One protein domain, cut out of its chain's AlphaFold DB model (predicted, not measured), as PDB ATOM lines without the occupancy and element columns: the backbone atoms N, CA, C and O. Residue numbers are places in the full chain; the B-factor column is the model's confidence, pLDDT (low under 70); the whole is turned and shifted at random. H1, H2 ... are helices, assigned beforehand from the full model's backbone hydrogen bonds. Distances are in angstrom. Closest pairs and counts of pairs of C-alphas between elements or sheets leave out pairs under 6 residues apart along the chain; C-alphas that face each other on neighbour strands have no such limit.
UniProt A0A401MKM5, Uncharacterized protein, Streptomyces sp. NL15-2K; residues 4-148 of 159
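What this domain is: This is residues 4 to 148 of the 159 residues of an uncharacterized protein of Streptomyces sp. NL15-2K (UniProt A0A401MKM5). This is an elongated body of helices with two ends: at one, the hairpin of H1 and H2 with H4 crossing both helices; at the other, H6 and H7 crossing H8. H1 and H8 both run along the long direction, the last residues of H2 and H8 meet in the middle, and H5 packs on H2 and on the last residues of H8. The printed part has 145 residues with eight named helices, H1 to H8 in order along the chain, and no named strand; its class is all helix. It is compact, with a radius of gyration of the C-alphas of 16.1 A, and spans 52 by 28 by 22 A.

Where its parts are: Start at Met 4 and find C-alpha 9 at (129.464, 226.829, 147.298); from there H1, the longest helix, runs through residues 9 to 33, 35.8 A. H2, residues 36 to 51, covers 22.3 A, and H3 is residues 54 to 58. H4, residues 62 to 80, runs 26.5 A to C-alpha 80 at (162.967, 246.503, 149.654). Next come H5, residues 90 to 98, H6, residues 102 to 113, and H7, residues 118 to 124. H8, residues 129 to 147, runs 26.9 A to C-alpha 147 at (150.832, 226.981, 150.128).

How they stand to each other: Look first at the hairpin of H1 and H2: they touch, closest at the C-alphas of Gly 30 and Gly 39, 4.0 A, at a steep tilt of 40 degrees, opposite ways. H4 touches H2, closest at C-alphas 46 and 71, 5.9 A, and touches H1 with residues 72 to 80 alone, closest at C-alphas 29 and 76, 7.1 A. Residues 143 to 147 of H8 touch H2, closest at C-alphas 48 and 147, 4.1 A, at a shallow tilt of 17 degrees, opposite ways. H5 touches H2, closest at C-alphas 44 and 90, 5.1 A, at a shallow tilt of 32 degrees, only just short of steep. H6 touches H8 about perpendicular, at 89 degrees, closest at C-alphas 104 and 139, 5.4 A. H7 touches H8 about perpendicular, at 81 degrees, closest at C-alphas 122 and 132, 5.1 A. H3 touches H6, closest at C-alphas 58 and 113, 4.6 A. Among the pairs that are apart are H1 and H8. In H1, H2 and H4 to H8 every O i to N i+4 pair is within hydrogen-bond range; H3 has 0 of 1, but 2 of 2 O i to N i+3 pairs.

The domain as a whole: The two C-alphas farthest apart are those of Gly 34 and Asp 128, 53.3 A. The printed part has no cut, and no link is long; H4 to H5, 9 residues, is short and the others are tight. The mean pLDDT of the printed part is 94.5, and no printed residue is under 70.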
ATOM      1  N   MET A   4     134.966 227.835 138.690       87.25
ATOM      2  CA  MET A   4     134.460 228.146 140.028       87.25
ATOM      3  C   MET A   4     133.042 227.620 140.264       87.25
ATOM      4  O   MET A   4     132.690 227.299 141.401       87.25
ATOM      5  N   ALA A   5     132.227 227.489 139.212       87.50
ATOM      6  CA  ALA A   5     130.852 227.006 139.326       87.50
ATOM      7  C   ALA A   5     130.774 225.524 139.732       87.50
ATOM      8  O   ALA A   5     129.768 225.107 140.303       87.50
ATOM      9  N   ALA A   6     131.835 224.751 139.472       91.12
ATOM     10  CA  ALA A   6     131.938 223.338 139.838       91.12
ATOM     11  C   ALA A   6     132.385 223.106 141.296       91.12
ATOM     12  O   ALA A   6     132.339 221.972 141.770       91.12
ATOM     13  N   LEU A   7     132.831 224.152 141.998       94.50
ATOM     14  CA  LEU A   7     133.262 224.061 143.392       94.50
ATOM     15  C   LEU A   7     132.068 224.005 144.343       94.50
ATOM     16  O   LEU A   7     131.015 224.601 144.070       94.50
ATOM     17  N   ASP A   8     132.293 223.391 145.505       95.00
ATOM     18  CA  ASP A   8     131.393 223.517 146.648       95.00
ATOM     19  C   ASP A   8     131.092 225.012 146.926       95.00
ATOM     20  O   ASP A   8     132.017 225.834 146.898       95.00
ATOM     21  N   PRO A   9     129.824 225.417 147.146       96.25
ATOM     22  CA  PRO A   9     129.464 226.829 147.298       96.25
ATOM     23  C   PRO A   9     130.191 227.545 148.444       96.25
ATOM     24  O   PRO A   9     130.559 228.718 148.318       96.25
ATOM     25  N   GLU A  10     130.423 226.856 149.559       95.75
ATOM     26  CA  GLU A  10     131.103 227.441 150.711       95.75
ATOM     27  C   GLU A  10     132.613 227.519 150.472       95.75
ATOM     28  O   GLU A  10     133.240 228.540 150.777       95.75
ATOM     29  N   TYR A  11     133.193 226.496 149.836       97.00
ATOM     30  CA  TYR A  11     134.582 226.535 149.379       97.00
ATOM     31  C   TYR A  11     134.819 227.668 148.374       97.00
ATOM     32  O   TYR A  11     135.804 228.398 148.483       97.00
ATOM     33  N   ARG A  12     133.894 227.872 147.432       97.06
ATOM     34  CA  ARG A  12     133.928 228.974 146.463       97.06
ATOM     35  C   ARG A  12     133.909 230.330 147.155       97.06
ATOM     36  O   ARG A  12     134.765 231.160 146.873       97.06
ATOM     37  N   THR A  13     132.999 230.518 148.109       95.81
ATOM     38  CA  THR A  13     132.918 231.746 148.917       95.81
ATOM     39  C   THR A  13     134.229 231.999 149.669       95.81
ATOM     40  O   THR A  13     134.737 233.122 149.723       95.81
ATOM     41  N   TRP A  14     134.831 230.946 150.231       96.31
ATOM     42  CA  TRP A  14     136.150 231.040 150.852       96.31
ATOM     43  C   TRP A  14     137.244 231.422 149.841       96.31
ATOM     44  O   TRP A  14     138.066 232.291 150.142       96.31
ATOM     45  N   LEU A  15     137.252 230.823 148.648       97.19
ATOM     46  CA  LEU A  15     138.242 231.102 147.606       97.19
ATOM     47  C   LEU A  15     138.120 232.535 147.069       97.19
ATOM     48  O   LEU A  15     139.133 233.204 146.867       97.19
ATOM     49  N   GLU A  16     136.901 233.053 146.926       96.19
ATOM     50  CA  GLU A  16     136.643 234.460 146.597       96.19
ATOM     51  C   GLU A  16     137.225 235.397 147.656       96.19
ATOM     52  O   GLU A  16     137.888 236.380 147.322       96.19
ATOM     53  N   ARG A  17     137.079 235.061 148.944       95.31
ATOM     54  CA  ARG A  17     137.705 235.819 150.039       95.31
ATOM     55  C   ARG A  17     139.234 235.779 149.966       95.31
ATOM     56  O   ARG A  17     139.891 236.788 150.236       95.31
ATOM     57  N   VAL A  18     139.814 234.633 149.610       96.25
ATOM     58  CA  VAL A  18     141.263 234.492 149.398       96.25
ATOM     59  C   VAL A  18     141.727 235.371 148.235       96.25
ATOM     60  O   VAL A  18     142.705 236.104 148.380       96.25
ATOM     61  N   ARG A  19     140.991 235.375 147.120       97.69
ATOM     62  CA  ARG A  19     141.254 236.251 145.973       97.69
ATOM     63  C   ARG A  19     141.140 237.734 146.337       97.69
ATOM     64  O   ARG A  19     142.040 238.502 146.015       97.69
ATOM     65  N   ALA A  20     140.097 238.137 147.056       96.31
ATOM     66  CA  ALA A  20     139.946 239.519 147.513       96.31
ATOM     67  C   ALA A  20     141.105 239.943 148.434       96.31
ATOM     68  O   ALA A  20     141.608 241.063 148.339       96.31
ATOM     69  N   THR A  21     141.582 239.027 149.286       96.19
ATOM     70  CA  THR A  21     142.773 239.252 150.121       96.19
ATOM     71  C   THR A  21     144.017 239.462 149.257       96.19
ATOM     72  O   THR A  21     144.762 240.412 149.492       96.19
ATOM     73  N   TYR A  22     144.219 238.623 148.235       97.81
ATOM     74  CA  TYR A  22     145.311 238.778 147.274       97.81
ATOM     75  C   TYR A  22     145.276 240.154 146.581       97.81
ATOM     76  O   TYR A  22     146.285 240.859 146.518       97.81
ATOM     77  N   GLU A  23     144.115 240.572 146.086       98.19
ATOM     78  CA  GLU A  23     143.972 241.839 145.360       98.19
ATOM     79  C   GLU A  23     144.230 243.044 146.283       98.19
ATOM     80  O   GLU A  23     144.992 243.948 145.930       98.19
ATOM     81  N   ALA A  24     143.681 243.025 147.503       97.50
ATOM     82  CA  ALA A  24     143.849 244.099 148.481       97.50
ATOM     83  C   ALA A  24     145.301 244.245 148.971       97.50
ATOM     84  O   ALA A  24     145.834 245.360 149.050       97.50
ATOM     85  N   VAL A  25     145.962 243.126 149.285       97.81
ATOM     86  CA  VAL A  25     147.372 243.123 149.702       97.81
ATOM     87  C   VAL A  25     148.270 243.541 148.541       97.81
ATOM     88  O   VAL A  25     149.165 244.360 148.745       97.81
ATOM     89  N   GLY A  26     148.002 243.050 147.326       98.12
ATOM     90  CA  GLY A  26     148.764 243.393 146.123       98.12
ATOM     91  C   GLY A  26     148.719 244.886 145.820       98.12
ATOM     92  O   GLY A  26     149.765 245.504 145.621       98.12
ATOM     93  N   PHE A  27     147.528 245.489 145.886       98.19
ATOM     94  CA  PHE A  27     147.358 246.935 145.742       98.19
ATOM     95  C   PHE A  27     148.157 247.712 146.799       98.19
ATOM     96  O   PHE A  27     148.976 248.566 146.463       98.19
ATOM     97  N   THR A  28     147.974 247.367 148.077       98.12
ATOM     98  CA  THR A  28     148.611 248.074 149.200       98.12
ATOM     99  C   THR A  28     150.137 247.973 149.147       98.12
ATOM    100  O   THR A  28     150.842 248.972 149.305       98.12
ATOM    101  N   CYS A  29     150.666 246.774 148.898       97.62
ATOM    102  CA  CYS A  29     152.103 246.539 148.789       97.62
ATOM    103  C   CYS A  29     152.685 247.234 147.555       97.62
ATOM    104  O   CYS A  29     153.741 247.853 147.661       97.62
ATOM    105  N   GLY A  30     151.974 247.208 146.423       98.00
ATOM    106  CA  GLY A  30     152.379 247.910 145.206       98.00
ATOM    107  C   GLY A  30     152.532 249.415 145.423       98.00
ATOM    108  O   GLY A  30     153.559 249.983 145.059       98.00
ATOM    109  N   CYS A  31     151.578 250.055 146.109       98.12
ATOM    110  CA  CYS A  31     151.689 251.469 146.482       98.12
ATOM    111  C   CYS A  31     152.897 251.749 147.392       98.12
ATOM    112  O   CYS A  31     153.576 252.755 147.218       98.12
ATOM    113  N   ARG A  32     153.186 250.863 148.354       97.62
ATOM    114  CA  ARG A  32     154.291 251.036 149.319       97.62
ATOM    115  C   ARG A  32     155.679 250.741 148.754       97.62
ATOM    116  O   ARG A  32     156.668 251.139 149.374       97.62
ATOM    117  N   LEU A  33     155.748 250.001 147.653       96.88
ATOM    118  CA  LEU A  33     156.985 249.656 146.952       96.88
ATOM    119  C   LEU A  33     157.233 250.545 145.729       96.88
ATOM    120  O   LEU A  33     158.362 250.612 145.262       96.88
ATOM    121  N   GLY A  34     156.198 251.209 145.202       97.69
ATOM    122  CA  GLY A  34     156.273 251.892 143.909       97.69
ATOM    123  C   GLY A  34     156.349 250.927 142.717       97.69
ATOM    124  O   GLY A  34     156.632 251.356 141.604       97.69
ATOM    125  N   ASP A  35     156.086 249.637 142.942       97.56
ATOM    126  CA  ASP A  35     156.164 248.568 141.946       97.56
ATOM    127  C   ASP A  35     154.980 247.609 142.131       97.56
ATOM    128  O   ASP A  35     154.882 246.870 143.118       97.56
ATOM    129  N   ARG A  36     154.060 247.629 141.161       97.19
ATOM    130  CA  ARG A  36     152.850 246.800 141.175       97.19
ATOM    131  C   ARG A  36     153.167 245.310 141.071       97.19
ATOM    132  O   ARG A  36     152.490 244.509 141.709       97.19
ATOM    133  N   GLU A  37     154.161 244.936 140.276       96.00
ATOM    134  CA  GLU A  37     154.493 243.532 140.052       96.00
ATOM    135  C   GLU A  37     155.162 242.933 141.290       96.00
ATOM    136  O   GLU A  37     154.800 241.843 141.738       96.00
ATOM    137  N   LEU A  38     156.058 243.688 141.927       95.94
ATOM    138  CA  LEU A  38     156.626 243.288 143.211       95.94
ATOM    139  C   LEU A  38     155.551 243.215 144.311       95.94
ATOM    140  O   LEU A  38     155.552 242.274 145.106       95.94
ATOM    141  N   GLY A  39     154.582 244.139 144.310       97.12
ATOM    142  CA  GLY A  39     153.407 244.089 145.185       97.12
ATOM    143  C   GLY A  39     152.563 242.821 145.002       97.12
ATOM    144  O   GLY A  39     152.193 242.179 145.989       97.12
ATOM    145  N   ASN A  40     152.316 242.406 143.756       97.38
ATOM    146  CA  ASN A  40     151.622 241.153 143.441       97.38
ATOM    147  C   ASN A  40     152.386 239.928 143.968       97.38
ATOM    148  O   ASN A  40     151.776 239.017 144.525       97.38
ATOM    149  N   ARG A  41     153.721 239.909 143.846       96.00
ATOM    150  CA  ARG A  41     154.559 238.814 144.369       96.00
ATOM    151  C   ARG A  41     154.510 238.721 145.890       96.00
ATOM    152  O   ARG A  41     154.340 237.628 146.424       96.00
ATOM    153  N   VAL A  42     154.601 239.858 146.585       96.50
ATOM    154  CA  VAL A  42     154.419 239.917 148.047       96.50
ATOM    155  C   VAL A  42     153.045 239.373 148.428       96.50
ATOM    156  O   VAL A  42     152.937 238.526 149.310       96.50
ATOM    157  N   SER A  43     152.001 239.798 147.722       97.25
ATOM    158  CA  SER A  43     150.641 239.331 147.969       97.25
ATOM    159  C   SER A  43     150.465 237.823 147.769       97.25
ATOM    160  O   SER A  43     149.892 237.145 148.624       97.25
ATOM    161  N   ALA A  44     151.011 237.267 146.682       97.00
ATOM    162  CA  ALA A  44     150.981 235.828 146.431       97.00
ATOM    163  C   ALA A  44     151.657 235.046 147.570       97.00
ATOM    164  O   ALA A  44     151.096 234.064 148.055       97.00
ATOM    165  N   ALA A  45     152.805 235.524 148.061       95.81
ATOM    166  CA  ALA A  45     153.507 234.916 149.188       95.81
ATOM    167  C   ALA A  45     152.723 235.013 150.511       95.81
ATOM    168  O   ALA A  45     152.666 234.032 151.256       95.81
ATOM    169  N   VAL A  46     152.051 236.140 150.788       96.12
ATOM    170  CA  VAL A  46     151.142 236.264 151.945       96.12
ATOM    171  C   VAL A  46     150.044 235.206 151.872       96.12
ATOM    172  O   VAL A  46     149.798 234.487 152.842       96.12
ATOM    173  N   VAL A  47     149.387 235.079 150.721       96.69
ATOM    174  CA  VAL A  47     148.281 234.131 150.548       96.69
ATOM    175  C   VAL A  47     148.771 232.689 150.637       96.69
ATOM    176  O   VAL A  47     148.133 231.881 151.313       96.69
ATOM    177  N   ALA A  48     149.922 232.369 150.046       95.62
ATOM    178  CA  ALA A  48     150.553 231.060 150.178       95.62
ATOM    179  C   ALA A  48     150.832 230.712 151.655       95.62
ATOM    180  O   ALA A  48     150.500 229.613 152.108       95.62
ATOM    181  N   ALA A  49     151.333 231.670 152.442       94.31
ATOM    182  CA  ALA A  49     151.562 231.500 153.878       94.31
ATOM    183  C   ALA A  49     150.262 231.314 154.688       94.31
ATOM    184  O   ALA A  49     150.235 230.556 155.661       94.31
ATOM    185  N   LEU A  50     149.161 231.968 154.300       94.25
ATOM    186  CA  LEU A  50     147.848 231.744 154.922       94.25
ATOM    187  C   LEU A  50     147.289 230.360 154.571       94.25
ATOM    188  O   LEU A  50     146.807 229.644 155.449       94.25
ATOM    189  N   VAL A  51     147.387 229.966 153.300       95.31
ATOM    190  CA  VAL A  51     146.934 228.665 152.790       95.31
ATOM    191  C   VAL A  51     147.712 227.513 153.426       95.31
ATOM    192  O   VAL A  51     147.113 226.490 153.764       95.31
ATOM    193  N   SER A  52     149.009 227.690 153.691       94.06
ATOM    194  CA  SER A  52     149.811 226.695 154.410       94.06
ATOM    195  C   SER A  52     149.475 226.601 155.905       94.06
ATOM    196  O   SER A  52     149.797 225.608 156.564       94.06
ATOM    197  N   ARG A  53     148.751 227.581 156.456       92.94
ATOM    198  CA  ARG A  53     148.271 227.605 157.847       92.94
ATOM    199  C   ARG A  53     146.740 227.683 157.886       92.94
ATOM    200  O   ARG A  53     146.187 228.584 158.518       92.94
ATOM    201  N   PRO A  54     146.028 226.709 157.295       88.81
ATOM    202  CA  PRO A  54     144.609 226.826 156.947       88.81
ATOM    203  C   PRO A  54     143.678 227.097 158.138       88.81
ATOM    204  O   PRO A  54     142.640 227.732 157.986       88.81
ATOM    205  N   ARG A  55     144.068 226.714 159.360       90.00
ATOM    206  CA  ARG A  55     143.307 227.035 160.582       90.00
ATOM    207  C   ARG A  55     143.189 228.535 160.865       90.00
ATOM    208  O   ARG A  55     142.381 228.917 161.701       90.00
ATOM    209  N   VAL A  56     143.974 229.393 160.208       90.31
ATOM    210  CA  VAL A  56     143.824 230.852 160.301       90.31
ATOM    211  C   VAL A  56     142.475 231.331 159.764       90.31
ATOM    212  O   VAL A  56     141.957 232.337 160.243       90.31
ATOM    213  N   PHE A  57     141.879 230.592 158.826       91.50
ATOM    214  CA  PHE A  57     140.638 230.976 158.159       91.50
ATOM    215  C   PHE A  57     139.384 230.852 159.028       91.50
ATOM    216  O   PHE A  57     138.343 231.371 158.619       91.50
ATOM    217  N   ARG A  58     139.509 230.247 160.223       91.06
ATOM    218  CA  ARG A  58     138.460 230.207 161.255       91.06
ATOM    219  C   ARG A  58     138.189 231.580 161.858       91.06
ATOM    220  O   ARG A  58     137.152 231.806 162.467       91.06
ATOM    221  N   TYR A  59     139.161 232.480 161.748       87.56
ATOM    222  CA  TYR A  59     139.065 233.826 162.276       87.56
ATOM    223  C   TYR A  59     138.584 234.788 161.198       87.56
ATOM    224  O   TYR A  59     138.947 234.672 160.028       87.56
ATOM    225  N   GLN A  60     137.805 235.776 161.623       78.50
ATOM    226  CA  GLN A  60     137.347 236.879 160.789       78.50
ATOM    227  C   GLN A  60     137.625 238.207 161.504       78.50
ATOM    228  O   GLN A  60     137.813 238.241 162.721       78.50
ATOM    229  N   GLY A  61     137.676 239.304 160.746       84.81
ATOM    230  CA  GLY A  61     137.909 240.641 161.295       84.81
ATOM    231  C   GLY A  61     139.347 240.875 161.774       84.81
ATOM    232  O   GLY A  61     140.303 240.449 161.126       84.81
ATOM    233  N   LEU A  62     139.498 241.574 162.905       75.00
ATOM    234  CA  LEU A  62     140.783 242.107 163.388       75.00
ATOM    235  C   LEU A  62     141.905 241.062 163.561       75.00
ATOM    236  O   LEU A  62     143.027 241.333 163.131       75.00
ATOM    237  N   PRO A  63     141.666 239.857 164.120       81.06
ATOM    238  CA  PRO A  63     142.728 238.855 164.238       81.06
ATOM    239  C   PRO A  63     143.236 238.355 162.879       81.06
ATOM    240  O   PRO A  63     144.396 237.963 162.755       81.06
ATOM    241  N   PHE A  64     142.371 238.354 161.861       86.31
ATOM    242  CA  PHE A  64     142.722 237.927 160.510       86.31
ATOM    243  C   PHE A  64     143.527 239.011 159.784       86.31
ATOM    244  O   PHE A  64     144.605 238.723 159.260       86.31
ATOM    245  N   SER A  65     143.073 240.268 159.829       88.75
ATOM    246  CA  SER A  65     143.790 241.392 159.214       88.75
ATOM    247  C   SER A  65     145.149 241.656 159.866       88.75
ATOM    248  O   SER A  65     146.117 241.912 159.154       88.75
ATOM    249  N   GLY A  66     145.269 241.510 161.191       90.75
ATOM    250  CA  GLY A  66     146.549 241.640 161.893       90.75
ATOM    251  C   GLY A  66     147.592 240.611 161.443       90.75
ATOM    252  O   GLY A  66     148.761 240.947 161.274       90.75
ATOM    253  N   ARG A  67     147.174 239.366 161.170       91.19
ATOM    254  CA  ARG A  67     148.069 238.323 160.632       91.19
ATOM    255  C   ARG A  67     148.499 238.608 159.198       91.19
ATOM    256  O   ARG A  67     149.660 238.387 158.872       91.19
ATOM    257  N   ILE A  68     147.584 239.101 158.362       93.44
ATOM    258  CA  ILE A  68     147.909 239.546 157.000       93.44
ATOM    259  C   ILE A  68     148.939 240.674 157.046       93.44
ATOM    260  O   ILE A  68     149.940 240.599 156.341       93.44
ATOM    261  N   ALA A  69     148.715 241.683 157.893       93.56
ATOM    262  CA  ALA A  69     149.627 242.809 158.042       93.56
ATOM    263  C   ALA A  69     151.018 242.343 158.488       93.56
ATOM    264  O   ALA A  69     151.995 242.689 157.838       93.56
ATOM    265  N   ALA A  70     151.104 241.495 159.520       93.25
ATOM    266  CA  ALA A  70     152.378 240.953 159.991       93.25
ATOM    267  C   ALA A  70     153.147 240.210 158.879       93.25
ATOM    268  O   ALA A  70     154.315 240.500 158.648       93.25
ATOM    269  N   LEU A  71     152.476 239.318 158.136       94.06
ATOM    270  CA  LEU A  71     153.092 238.617 157.001       94.06
ATOM    271  C   LEU A  71     153.544 239.586 155.897       94.06
ATOM    272  O   LEU A  71     154.620 239.421 155.329       94.06
ATOM    273  N   ALA A  72     152.719 240.584 155.578       95.19
ATOM    274  CA  ALA A  72     153.016 241.553 154.534       95.19
ATOM    275  C   ALA A  72     154.200 242.460 154.904       95.19
ATOM    276  O   ALA A  72     155.021 242.739 154.037       95.19
ATOM    277  N   GLU A  73     154.319 242.902 156.161       95.81
ATOM    278  CA  GLU A  73     155.444 243.738 156.606       95.81
ATOM    279  C   GLU A  73     156.787 243.020 156.438       95.81
ATOM    280  O   GLU A  73     157.697 243.576 155.820       95.81
ATOM    281  N   ASP A  74     156.897 241.771 156.898       93.81
ATOM    282  CA  ASP A  74     158.137 240.992 156.780       93.81
ATOM    283  C   ASP A  74     158.557 240.813 155.312       93.81
ATOM    284  O   ASP A  74     159.734 240.930 154.958       93.81
ATOM    285  N   LEU A  75     157.585 240.564 154.432       95.00
ATOM    286  CA  LEU A  75     157.817 240.401 152.997       95.00
ATOM    287  C   LEU A  75     158.138 241.727 152.296       95.00
ATOM    288  O   LEU A  75     158.947 241.746 151.369       95.00
ATOM    289  N   LEU A  76     157.557 242.844 152.740       95.25
ATOM    290  CA  LEU A  76     157.880 244.179 152.235       95.25
ATOM    291  C   LEU A  76     159.306 244.595 152.591       95.25
ATOM    292  O   LEU A  76     159.986 245.197 151.759       95.25
ATOM    293  N   VAL A  77     159.769 244.274 153.803       95.00
ATOM    294  CA  VAL A  77     161.166 244.494 154.208       95.00
ATOM    295  C   VAL A  77     162.102 243.699 153.301       95.00
ATOM    296  O   VAL A  77     163.014 244.273 152.711       95.00
ATOM    297  N   GLN A  78     161.828 242.407 153.091       93.25
ATOM    298  CA  GLN A  78     162.615 241.571 152.178       93.25
ATOM    299  C   GLN A  78     162.637 242.127 150.746       93.25
ATOM    300  O   GLN A  78     163.710 242.246 150.156       93.25
ATOM    301  N   ALA A  79     161.479 242.525 150.218       94.62
ATOM    302  CA  ALA A  79     161.353 243.066 148.870       94.62
ATOM    303  C   ALA A  79     162.156 244.365 148.678       94.62
ATOM    304  O   ALA A  79     162.815 244.530 147.652       94.62
ATOM    305  N   ARG A  80     162.163 245.263 149.675       94.56
ATOM    306  CA  ARG A  80     162.967 246.503 149.654       94.56
ATOM    307  C   ARG A  80     164.469 246.244 149.657       94.56
ATOM    308  O   ARG A  80     165.221 247.029 149.093       94.56
ATOM    309  N   GLU A  81     164.893 245.138 150.253       95.56
ATOM    310  CA  GLU A  81     166.283 244.676 150.237       95.56
ATOM    311  C   GLU A  81     166.639 243.908 148.949       95.56
ATOM    312  O   GLU A  81     167.717 243.326 148.847       95.56
ATOM    313  N   GLY A  82     165.740 243.872 147.959       93.62
ATOM    314  CA  GLY A  82     165.938 243.153 146.700       93.62
ATOM    315  C   GLY A  82     165.761 241.636 146.813       93.62
ATOM    316  O   GLY A  82     166.008 240.917 145.843       93.62
ATOM    317  N   ARG A  83     165.312 241.121 147.967       93.62
ATOM    318  CA  ARG A  83     164.980 239.704 148.139       93.62
ATOM    319  C   ARG A  83     163.551 239.464 147.684       93.62
ATOM    320  O   ARG A  83     162.595 239.943 148.290       93.62
ATOM    321  N   LEU A  84     163.408 238.701 146.607       84.38
ATOM    322  CA  LEU A  84     162.095 238.312 146.119       84.38
ATOM    323  C   LEU A  84     161.456 237.298 147.077       84.38
ATOM    324  O   LEU A  84     162.131 236.346 147.479       84.38
ATOM    325  N   PRO A  85     160.159 237.451 147.400       81.25
ATOM    326  CA  PRO A  85     159.406 236.410 148.080       81.25
ATOM    327  C   PRO A  85     159.541 235.088 147.321       81.25
ATOM    328  O   PRO A  85     159.257 235.019 146.124       81.25
ATOM    329  N   SER A  86     160.006 234.046 148.008       81.12
ATOM    330  CA  SER A  86     159.996 232.693 147.451       81.12
ATOM    331  C   SER A  86     158.562 232.167 147.421       81.12
ATOM    332  O   SER A  86     157.787 232.475 148.326       81.12
ATOM    333  N   GLY A  87     158.192 231.402 146.391       83.19
ATOM    334  CA  GLY A  87     156.865 230.798 146.317       83.19
ATOM    335  C   GLY A  87     156.222 230.702 144.945       83.19
ATOM    336  O   GLY A  87     156.776 231.206 143.967       83.19
ATOM    337  N   PRO A  88     155.035 230.072 144.875       88.94
ATOM    338  CA  PRO A  88     154.233 230.067 143.666       88.94
ATOM    339  C   PRO A  88     153.673 231.472 143.420       88.94
ATOM    340  O   PRO A  88     153.283 232.181 144.353       88.94
ATOM    341  N   GLY A  89     153.590 231.863 142.150       93.81
ATOM    342  CA  GLY A  89     152.820 233.041 141.769       93.81
ATOM    343  C   GLY A  89     151.326 232.822 142.017       93.81
ATOM    344  O   GLY A  89     150.855 231.688 142.135       93.81
ATOM    345  N   TRP A  90     150.554 233.909 142.043       96.56
ATOM    346  CA  TRP A  90     149.097 233.819 142.167       96.56
ATOM    347  C   TRP A  90     148.433 232.907 141.120       96.56
ATOM    348  O   TRP A  90     147.574 232.125 141.524       96.56
ATOM    349  N   PRO A  91     148.818 232.919 139.824       96.06
ATOM    350  CA  PRO A  91     148.214 232.021 138.838       96.06
ATOM    351  C   PRO A  91     148.353 230.538 139.204       96.06
ATOM    352  O   PRO A  91     147.367 229.804 139.159       96.06
ATOM    353  N   ASP A  92     149.545 230.115 139.633       95.62
ATOM    354  CA  ASP A  92     149.816 228.723 140.005       95.62
ATOM    355  C   ASP A  92     149.094 228.342 141.298       95.62
ATOM    356  O   ASP A  92     148.481 227.276 141.389       95.62
ATOM    357  N   LEU A  93     149.118 229.239 142.288       96.00
ATOM    358  CA  LEU A  93     148.432 229.045 143.562       96.00
ATOM    359  C   LEU A  93     146.916 228.920 143.366       96.00
ATOM    360  O   LEU A  93     146.294 227.997 143.887       96.00
ATOM    361  N   HIS A  94     146.323 229.822 142.586       96.88
ATOM    362  CA  HIS A  94     144.895 229.822 142.291       96.88
ATOM    363  C   HIS A  94     144.488 228.576 141.496       96.88
ATOM    364  O   HIS A  94     143.526 227.905 141.865       96.88
ATOM    365  N   ALA A  95     145.256 228.198 140.469       96.19
ATOM    366  CA  ALA A  95     145.009 226.977 139.705       96.19
ATOM    367  C   ALA A  95     145.094 225.712 140.577       96.19
ATOM    368  O   ALA A  95     144.314 224.779 140.390       96.19
ATOM    369  N   ALA A  96     146.013 225.667 141.544       96.31
ATOM    370  CA  ALA A  96     146.102 224.561 142.492       96.31
ATOM    371  C   ALA A  96     144.884 224.499 143.431       96.31
ATOM    372  O   ALA A  96     144.367 223.410 143.679       96.31
ATOM    373  N   LEU A  97     144.392 225.649 143.906       96.69
ATOM    374  CA  LEU A  97     143.187 225.737 144.741       96.69
ATOM    375  C   LEU A  97     141.919 225.301 143.990       96.69
ATOM    376  O   LEU A  97     141.096 224.584 144.551       96.69
ATOM    377  N   LEU A  98     141.791 225.649 142.707       96.88
ATOM    378  CA  LEU A  98     140.674 225.207 141.860       96.88
ATOM    379  C   LEU A  98     140.640 223.685 141.645       96.88
ATOM    380  O   LEU A  98     139.580 223.120 141.394       96.88
ATOM    381  N   ARG A  99     141.790 223.009 141.745       96.62
ATOM    382  CA  ARG A  99     141.923 221.557 141.526       96.62
ATOM    383  C   ARG A  99     141.787 220.723 142.796       96.62
ATOM    384  O   ARG A  99     141.976 219.507 142.740       96.62
ATOM    385  N   VAL A 100     141.494 221.339 143.942       96.69
ATOM    386  CA  VAL A 100     141.276 220.595 145.187       96.69
ATOM    387  C   VAL A 100     140.058 219.673 145.013       96.69
ATOM    388  O   VAL A 100     139.004 220.158 144.608       96.69
ATOM    389  N   PRO A 101     140.162 218.365 145.307       97.31
ATOM    390  CA  PRO A 101     139.033 217.440 145.192       97.31
ATOM    391  C   PRO A 101     137.835 217.842 146.064       97.31
ATOM    392  O   PRO A 101     138.022 218.346 147.168       97.31
ATOM    393  N   ALA A 102     136.606 217.596 145.601       96.12
ATOM    394  CA  ALA A 102     135.385 218.034 146.288       96.12
ATOM    395  C   ALA A 102     135.245 217.480 147.723       96.12
ATOM    396  O   ALA A 102     134.834 218.197 148.630       96.12
ATOM    397  N   ASP A 103     135.655 216.231 147.958       95.19
ATOM    398  CA  ASP A 103     135.673 215.618 149.292       95.19
ATOM    399  C   ASP A 103     136.673 216.306 150.238       95.19
ATOM    400  O   ASP A 103     136.441 216.411 151.443       95.19
ATOM    401  N   VAL A 104     137.774 216.822 149.689       97.44
ATOM    402  CA  VAL A 104     138.753 217.626 150.426       97.44
ATOM    403  C   VAL A 104     138.225 219.037 150.683       97.44
ATOM    404  O   VAL A 104     138.466 219.565 151.770       97.44
ATOM    405  N   GLN A 105     137.509 219.635 149.722       97.56
ATOM    406  CA  GLN A 105     136.890 220.957 149.865       97.56
ATOM    407  C   GLN A 105     135.933 220.986 151.061       97.56
ATOM    408  O   GLN A 105     136.107 221.827 151.944       97.56
ATOM    409  N   ASP A 106     134.998 220.036 151.145       96.06
ATOM    410  CA  ASP A 106     134.019 219.973 152.238       96.06
ATOM    411  C   ASP A 106     134.710 219.795 153.602       96.06
ATOM    412  O   ASP A 106     134.562 220.617 154.507       96.06
ATOM    413  N   VAL A 107     135.605 218.806 153.732       96.94
ATOM    414  CA  VAL A 107     136.375 218.581 154.972       96.94
ATOM    415  C   VAL A 107     137.171 219.825 155.383       96.94
ATOM    416  O   VAL A 107     137.255 220.161 156.573       96.94
ATOM    417  N   PHE A 108     137.778 220.519 154.419       97.31
ATOM    418  CA  PHE A 108     138.491 221.766 154.665       97.31
ATOM    419  C   PHE A 108     137.551 222.855 155.188       97.31
ATOM    420  O   PHE A 108     137.873 223.483 156.196       97.31
ATOM    421  N   VAL A 109     136.395 223.060 154.555       96.88
ATOM    422  CA  VAL A 109     135.413 224.064 154.977       96.88
ATOM    423  C   VAL A 109     134.948 223.786 156.405       96.88
ATOM    424  O   VAL A 109     135.090 224.652 157.274       96.88
ATOM    425  N   GLN A 110     134.515 222.555 156.698       96.81
ATOM    426  CA  GLN A 110     134.042 222.196 158.037       96.81
ATOM    427  C   GLN A 110     135.115 222.423 159.110       96.81
ATOM    428  O   GLN A 110     134.846 223.003 160.163       96.81
ATOM    429  N   SER A 111     136.353 222.005 158.844       96.25
ATOM    430  CA  SER A 111     137.428 222.056 159.842       96.25
ATOM    431  C   SER A 111     138.104 223.422 159.978       96.25
ATOM    432  O   SER A 111     138.464 223.827 161.084       96.25
ATOM    433  N   CYS A 112     138.330 224.129 158.871       95.62
ATOM    434  CA  CYS A 112     139.203 225.304 158.825       95.62
ATOM    435  C   CYS A 112     138.450 226.618 158.648       95.62
ATOM    436  O   CYS A 112     138.981 227.650 159.051       95.62
ATOM    437  N   VAL A 113     137.248 226.590 158.070       94.94
ATOM    438  CA  VAL A 113     136.405 227.783 157.906       94.94
ATOM    439  C   VAL A 113     135.392 227.861 159.042       94.94
ATOM    440  O   VAL A 113     135.341 228.878 159.730       94.94
ATOM    441  N   HIS A 114     134.673 226.768 159.311       94.75
ATOM    442  CA  HIS A 114     133.696 226.707 160.406       94.75
ATOM    443  C   HIS A 114     134.302 226.369 161.763       94.75
ATOM    444  O   HIS A 114     133.675 226.608 162.790       94.75
ATOM    445  N   GLY A 115     135.514 225.809 161.786       95.12
ATOM    446  CA  GLY A 115     136.186 225.445 163.032       95.12
ATOM    447  C   GLY A 115     135.521 224.290 163.783       95.12
ATOM    448  O   GLY A 115     135.693 224.202 164.999       95.12
ATOM    449  N   ARG A 116     134.772 223.423 163.084       96.44
ATOM    450  CA  ARG A 116     134.124 222.254 163.684       96.44
ATOM    451  C   ARG A 116     135.159 221.272 164.222       96.44
ATOM    452  O   ARG A 116     136.239 221.096 163.645       96.44
ATOM    453  N   ASP A 117     134.819 220.619 165.324       95.94
ATOM    454  CA  ASP A 117     135.632 219.540 165.870       95.94
ATOM    455  C   ASP A 117     135.457 218.228 165.080       95.94
ATOM    456  O   ASP A 117     134.692 218.126 164.120       95.94
ATOM    457  N   THR A 118     136.220 217.202 165.458       95.44
ATOM    458  CA  THR A 118     136.217 215.920 164.736       95.44
ATOM    459  C   THR A 118     134.881 215.182 164.844       95.44
ATOM    460  O   THR A 118     134.518 214.490 163.898       95.44
ATOM    461  N   GLU A 119     134.149 215.326 165.949       96.69
ATOM    462  CA  GLU A 119     132.865 214.646 166.150       96.69
ATOM    463  C   GLU A 119     131.770 215.295 165.306       96.69
ATOM    464  O   GLU A 119     131.035 214.608 164.597       96.69
ATOM    465  N   GLN A 120     131.729 216.627 165.288       97.69
ATOM    466  CA  GLN A 120     130.833 217.398 164.433       97.69
ATOM    467  C   GLN A 120     131.083 217.105 162.949       97.69
ATOM    468  O   GLN A 120     130.134 216.943 162.177       97.69
ATOM    469  N   ILE A 121     132.352 217.002 162.541       97.19
ATOM    470  CA  ILE A 121     132.723 216.627 161.172       97.19
ATOM    471  C   ILE A 121     132.305 215.183 160.877       97.19
ATOM    472  O   ILE A 121     131.724 214.929 159.828       97.19
ATOM    473  N   ALA A 122     132.546 214.244 161.795       97.25
ATOM    474  CA  ALA A 122     132.143 212.848 161.642       97.25
ATOM    475  C   ALA A 122     130.627 212.711 161.430       97.25
ATOM    476  O   ALA A 122     130.203 212.055 160.478       97.25
ATOM    477  N   ALA A 123     129.830 213.412 162.243       97.12
ATOM    478  CA  ALA A 123     128.376 213.462 162.113       97.12
ATOM    479  C   ALA A 123     127.931 214.092 160.782       97.12
ATOM    480  O   ALA A 123     127.064 213.544 160.109       97.12
ATOM    481  N   THR A 124     128.561 215.200 160.372       95.12
ATOM    482  CA  THR A 124     128.258 215.885 159.100       95.12
ATOM    483  C   THR A 124     128.542 214.984 157.895       95.12
ATOM    484  O   THR A 124     127.754 214.934 156.959       95.12
ATOM    485  N   LEU A 125     129.652 214.242 157.934       93.19
ATOM    486  CA  LEU A 125     130.107 213.381 156.840       93.19
ATOM    487  C   LEU A 125     129.535 211.955 156.892       93.19
ATOM    488  O   LEU A 125     129.886 211.139 156.039       93.19
ATOM    489  N   GLY A 126     128.726 211.625 157.905       96.38
ATOM    490  CA  GLY A 126     128.185 210.279 158.101       96.38
ATOM    491  C   GLY A 126     129.264 209.202 158.269       96.38
ATOM    492  O   GLY A 126     129.131 208.108 157.725       96.38
ATOM    493  N   CYS A 127     130.359 209.506 158.974       97.44
ATOM    494  CA  CYS A 127     131.466 208.574 159.205       97.44
ATOM    495  C   CYS A 127     131.860 208.509 160.685       97.44
ATOM    496  O   CYS A 127     131.349 209.260 161.510       97.44
ATOM    497  N   ASP A 128     132.766 207.601 161.041       98.19
ATOM    498  CA  ASP A 128     133.290 207.518 162.402       98.19
ATOM    499  C   ASP A 128     134.366 208.601 162.681       98.19
ATOM    500  O   ASP A 128     135.035 209.081 161.753       98.19
ATOM    501  N   PRO A 129     134.606 208.970 163.957       97.44
ATOM    502  CA  PRO A 129     135.587 209.999 164.316       97.44
ATOM    503  C   PRO A 129     137.023 209.725 163.847       97.44
ATOM    504  O   PRO A 129     137.775 210.665 163.576       97.44
ATOM    505  N   LYS A 130     137.441 208.458 163.723       97.94
ATOM    506  CA  LYS A 130     138.791 208.112 163.253       97.94
ATOM    507  C   LYS A 130     138.920 208.409 161.759       97.94
ATOM    508  O   LYS A 130     139.924 208.999 161.349       97.94
ATOM    509  N   THR A 131     137.901 208.074 160.971       97.94
ATOM    510  CA  THR A 131     137.819 208.423 159.546       97.94
ATOM    511  C   THR A 131     137.785 209.938 159.344       97.94
ATOM    512  O   THR A 131     138.576 210.461 158.555       97.94
ATOM    513  N   ALA A 132     136.962 210.666 160.105       97.50
ATOM    514  CA  ALA A 132     136.914 212.130 160.054       97.50
ATOM    515  C   ALA A 132     138.281 212.760 160.369       97.50
ATOM    516  O   ALA A 132     138.778 213.596 159.611       97.50
ATOM    517  N   LYS A 133     138.958 212.295 161.428       97.69
ATOM    518  CA  LYS A 133     140.305 212.758 161.795       97.69
ATOM    519  C   LYS A 133     141.320 212.530 160.673       97.69
ATOM    520  O   LYS A 133     142.127 213.419 160.391       97.69
ATOM    521  N   ALA A 134     141.288 211.360 160.036       97.94
ATOM    522  CA  ALA A 134     142.177 211.032 158.925       97.94
ATOM    523  C   ALA A 134     141.926 211.937 157.708       97.94
ATOM    524  O   ALA A 134     142.885 212.465 157.137       97.94
ATOM    525  N   ARG A 135     140.657 212.188 157.364       97.75
ATOM    526  CA  ARG A 135     140.270 213.120 156.294       97.75
ATOM    527  C   ARG A 135     140.733 214.543 156.590       97.75
ATOM    528  O   ARG A 135     141.375 215.151 155.738       97.75
ATOM    529  N   CYS A 136     140.527 215.041 157.813       96.88
ATOM    530  CA  CYS A 136     141.025 216.353 158.239       96.88
ATOM    531  C   CYS A 136     142.547 216.459 158.090       96.88
ATOM    532  O   CYS A 136     143.058 217.435 157.544       96.88
ATOM    533  N   ALA A 137     143.294 215.446 158.537       96.62
ATOM    534  CA  ALA A 137     144.747 215.426 158.383       96.62
ATOM    535  C   ALA A 137     145.176 215.418 156.904       96.62
ATOM    536  O   ALA A 137     146.140 216.097 156.546       96.62
ATOM    537  N   GLY A 138     144.454 214.683 156.050       97.19
ATOM    538  CA  GLY A 138     144.639 214.671 154.599       97.19
ATOM    539  C   GLY A 138     144.417 216.043 153.967       97.19
ATOM    540  O   GLY A 138     145.320 216.560 153.309       97.19
ATOM    541  N   ALA A 139     143.276 216.675 154.249       96.88
ATOM    542  CA  ALA A 139     142.948 218.009 153.753       96.88
ATOM    543  C   ALA A 139     143.991 219.051 154.187       96.88
ATOM    544  O   ALA A 139     144.536 219.782 153.362       96.88
ATOM    545  N   LEU A 140     144.373 219.052 155.469       95.44
ATOM    546  CA  LEU A 140     145.414 219.941 155.991       95.44
ATOM    547  C   LEU A 140     146.785 219.715 155.342       95.44
ATOM    548  O   LEU A 140     147.589 220.646 155.301       95.44
ATOM    549  N   ARG A 141     147.095 218.491 154.899       96.38
ATOM    550  CA  ARG A 141     148.335 218.189 154.170       96.38
ATOM    551  C   ARG A 141     148.279 218.744 152.750       96.38
ATOM    552  O   ARG A 141     149.259 219.337 152.319       96.38
ATOM    553  N   ILE A 142     147.143 218.601 152.067       96.19
ATOM    554  CA  ILE A 142     146.932 219.140 150.716       96.19
ATOM    555  C   ILE A 142     147.063 220.665 150.726       96.19
ATOM    556  O   ILE A 142     147.889 221.199 149.993       96.19
ATOM    557  N   MET A 143     146.352 221.362 151.621       95.69
ATOM    558  CA  MET A 143     146.439 222.829 151.714       95.69
ATOM    559  C   MET A 143     147.858 223.300 152.053       95.69
ATOM    560  O   MET A 143     148.358 224.258 151.468       95.69
ATOM    561  N   ARG A 144     148.552 222.575 152.943       94.25
ATOM    562  CA  ARG A 144     149.972 222.817 153.227       94.25
ATOM    563  C   ARG A 144     150.865 222.632 152.010       94.25
ATOM    564  O   ARG A 144     151.756 223.446 151.825       94.25
ATOM    565  N   GLY A 145     150.626 221.614 151.189       94.38
ATOM    566  CA  GLY A 145     151.359 221.409 149.940       94.38
ATOM    567  C   GLY A 145     151.127 222.540 148.938       94.38
ATOM    568  O   GLY A 145     152.080 223.026 148.343       94.38
ATOM    569  N   ILE A 146     149.882 223.013 148.820       94.31
ATOM    570  CA  ILE A 146     149.511 224.114 147.920       94.31
ATOM    571  C   ILE A 146     150.200 225.424 148.333       94.31
ATOM    572  O   ILE A 146     150.810 226.089 147.502       94.31
ATOM    573  N   GLY A 147     150.151 225.782 149.621       88.19
ATOM    574  CA  GLY A 147     150.832 226.981 150.128       88.19
ATOM    575  C   GLY A 147     152.351 226.820 150.279       88.19
ATOM    576  O   GLY A 147     153.075 227.807 150.340       88.19
ATOM    577  N   GLY A 148     152.837 225.578 150.349       75.56
ATOM    578  CA  GLY A 148     154.211 225.197 150.691       75.56
ATOM    579  C   GLY A 148     155.184 225.093 149.519       75.56
ATOM    580  O   GLY A 148     156.324 224.689 149.725       75.56
TER     581      GLY A 148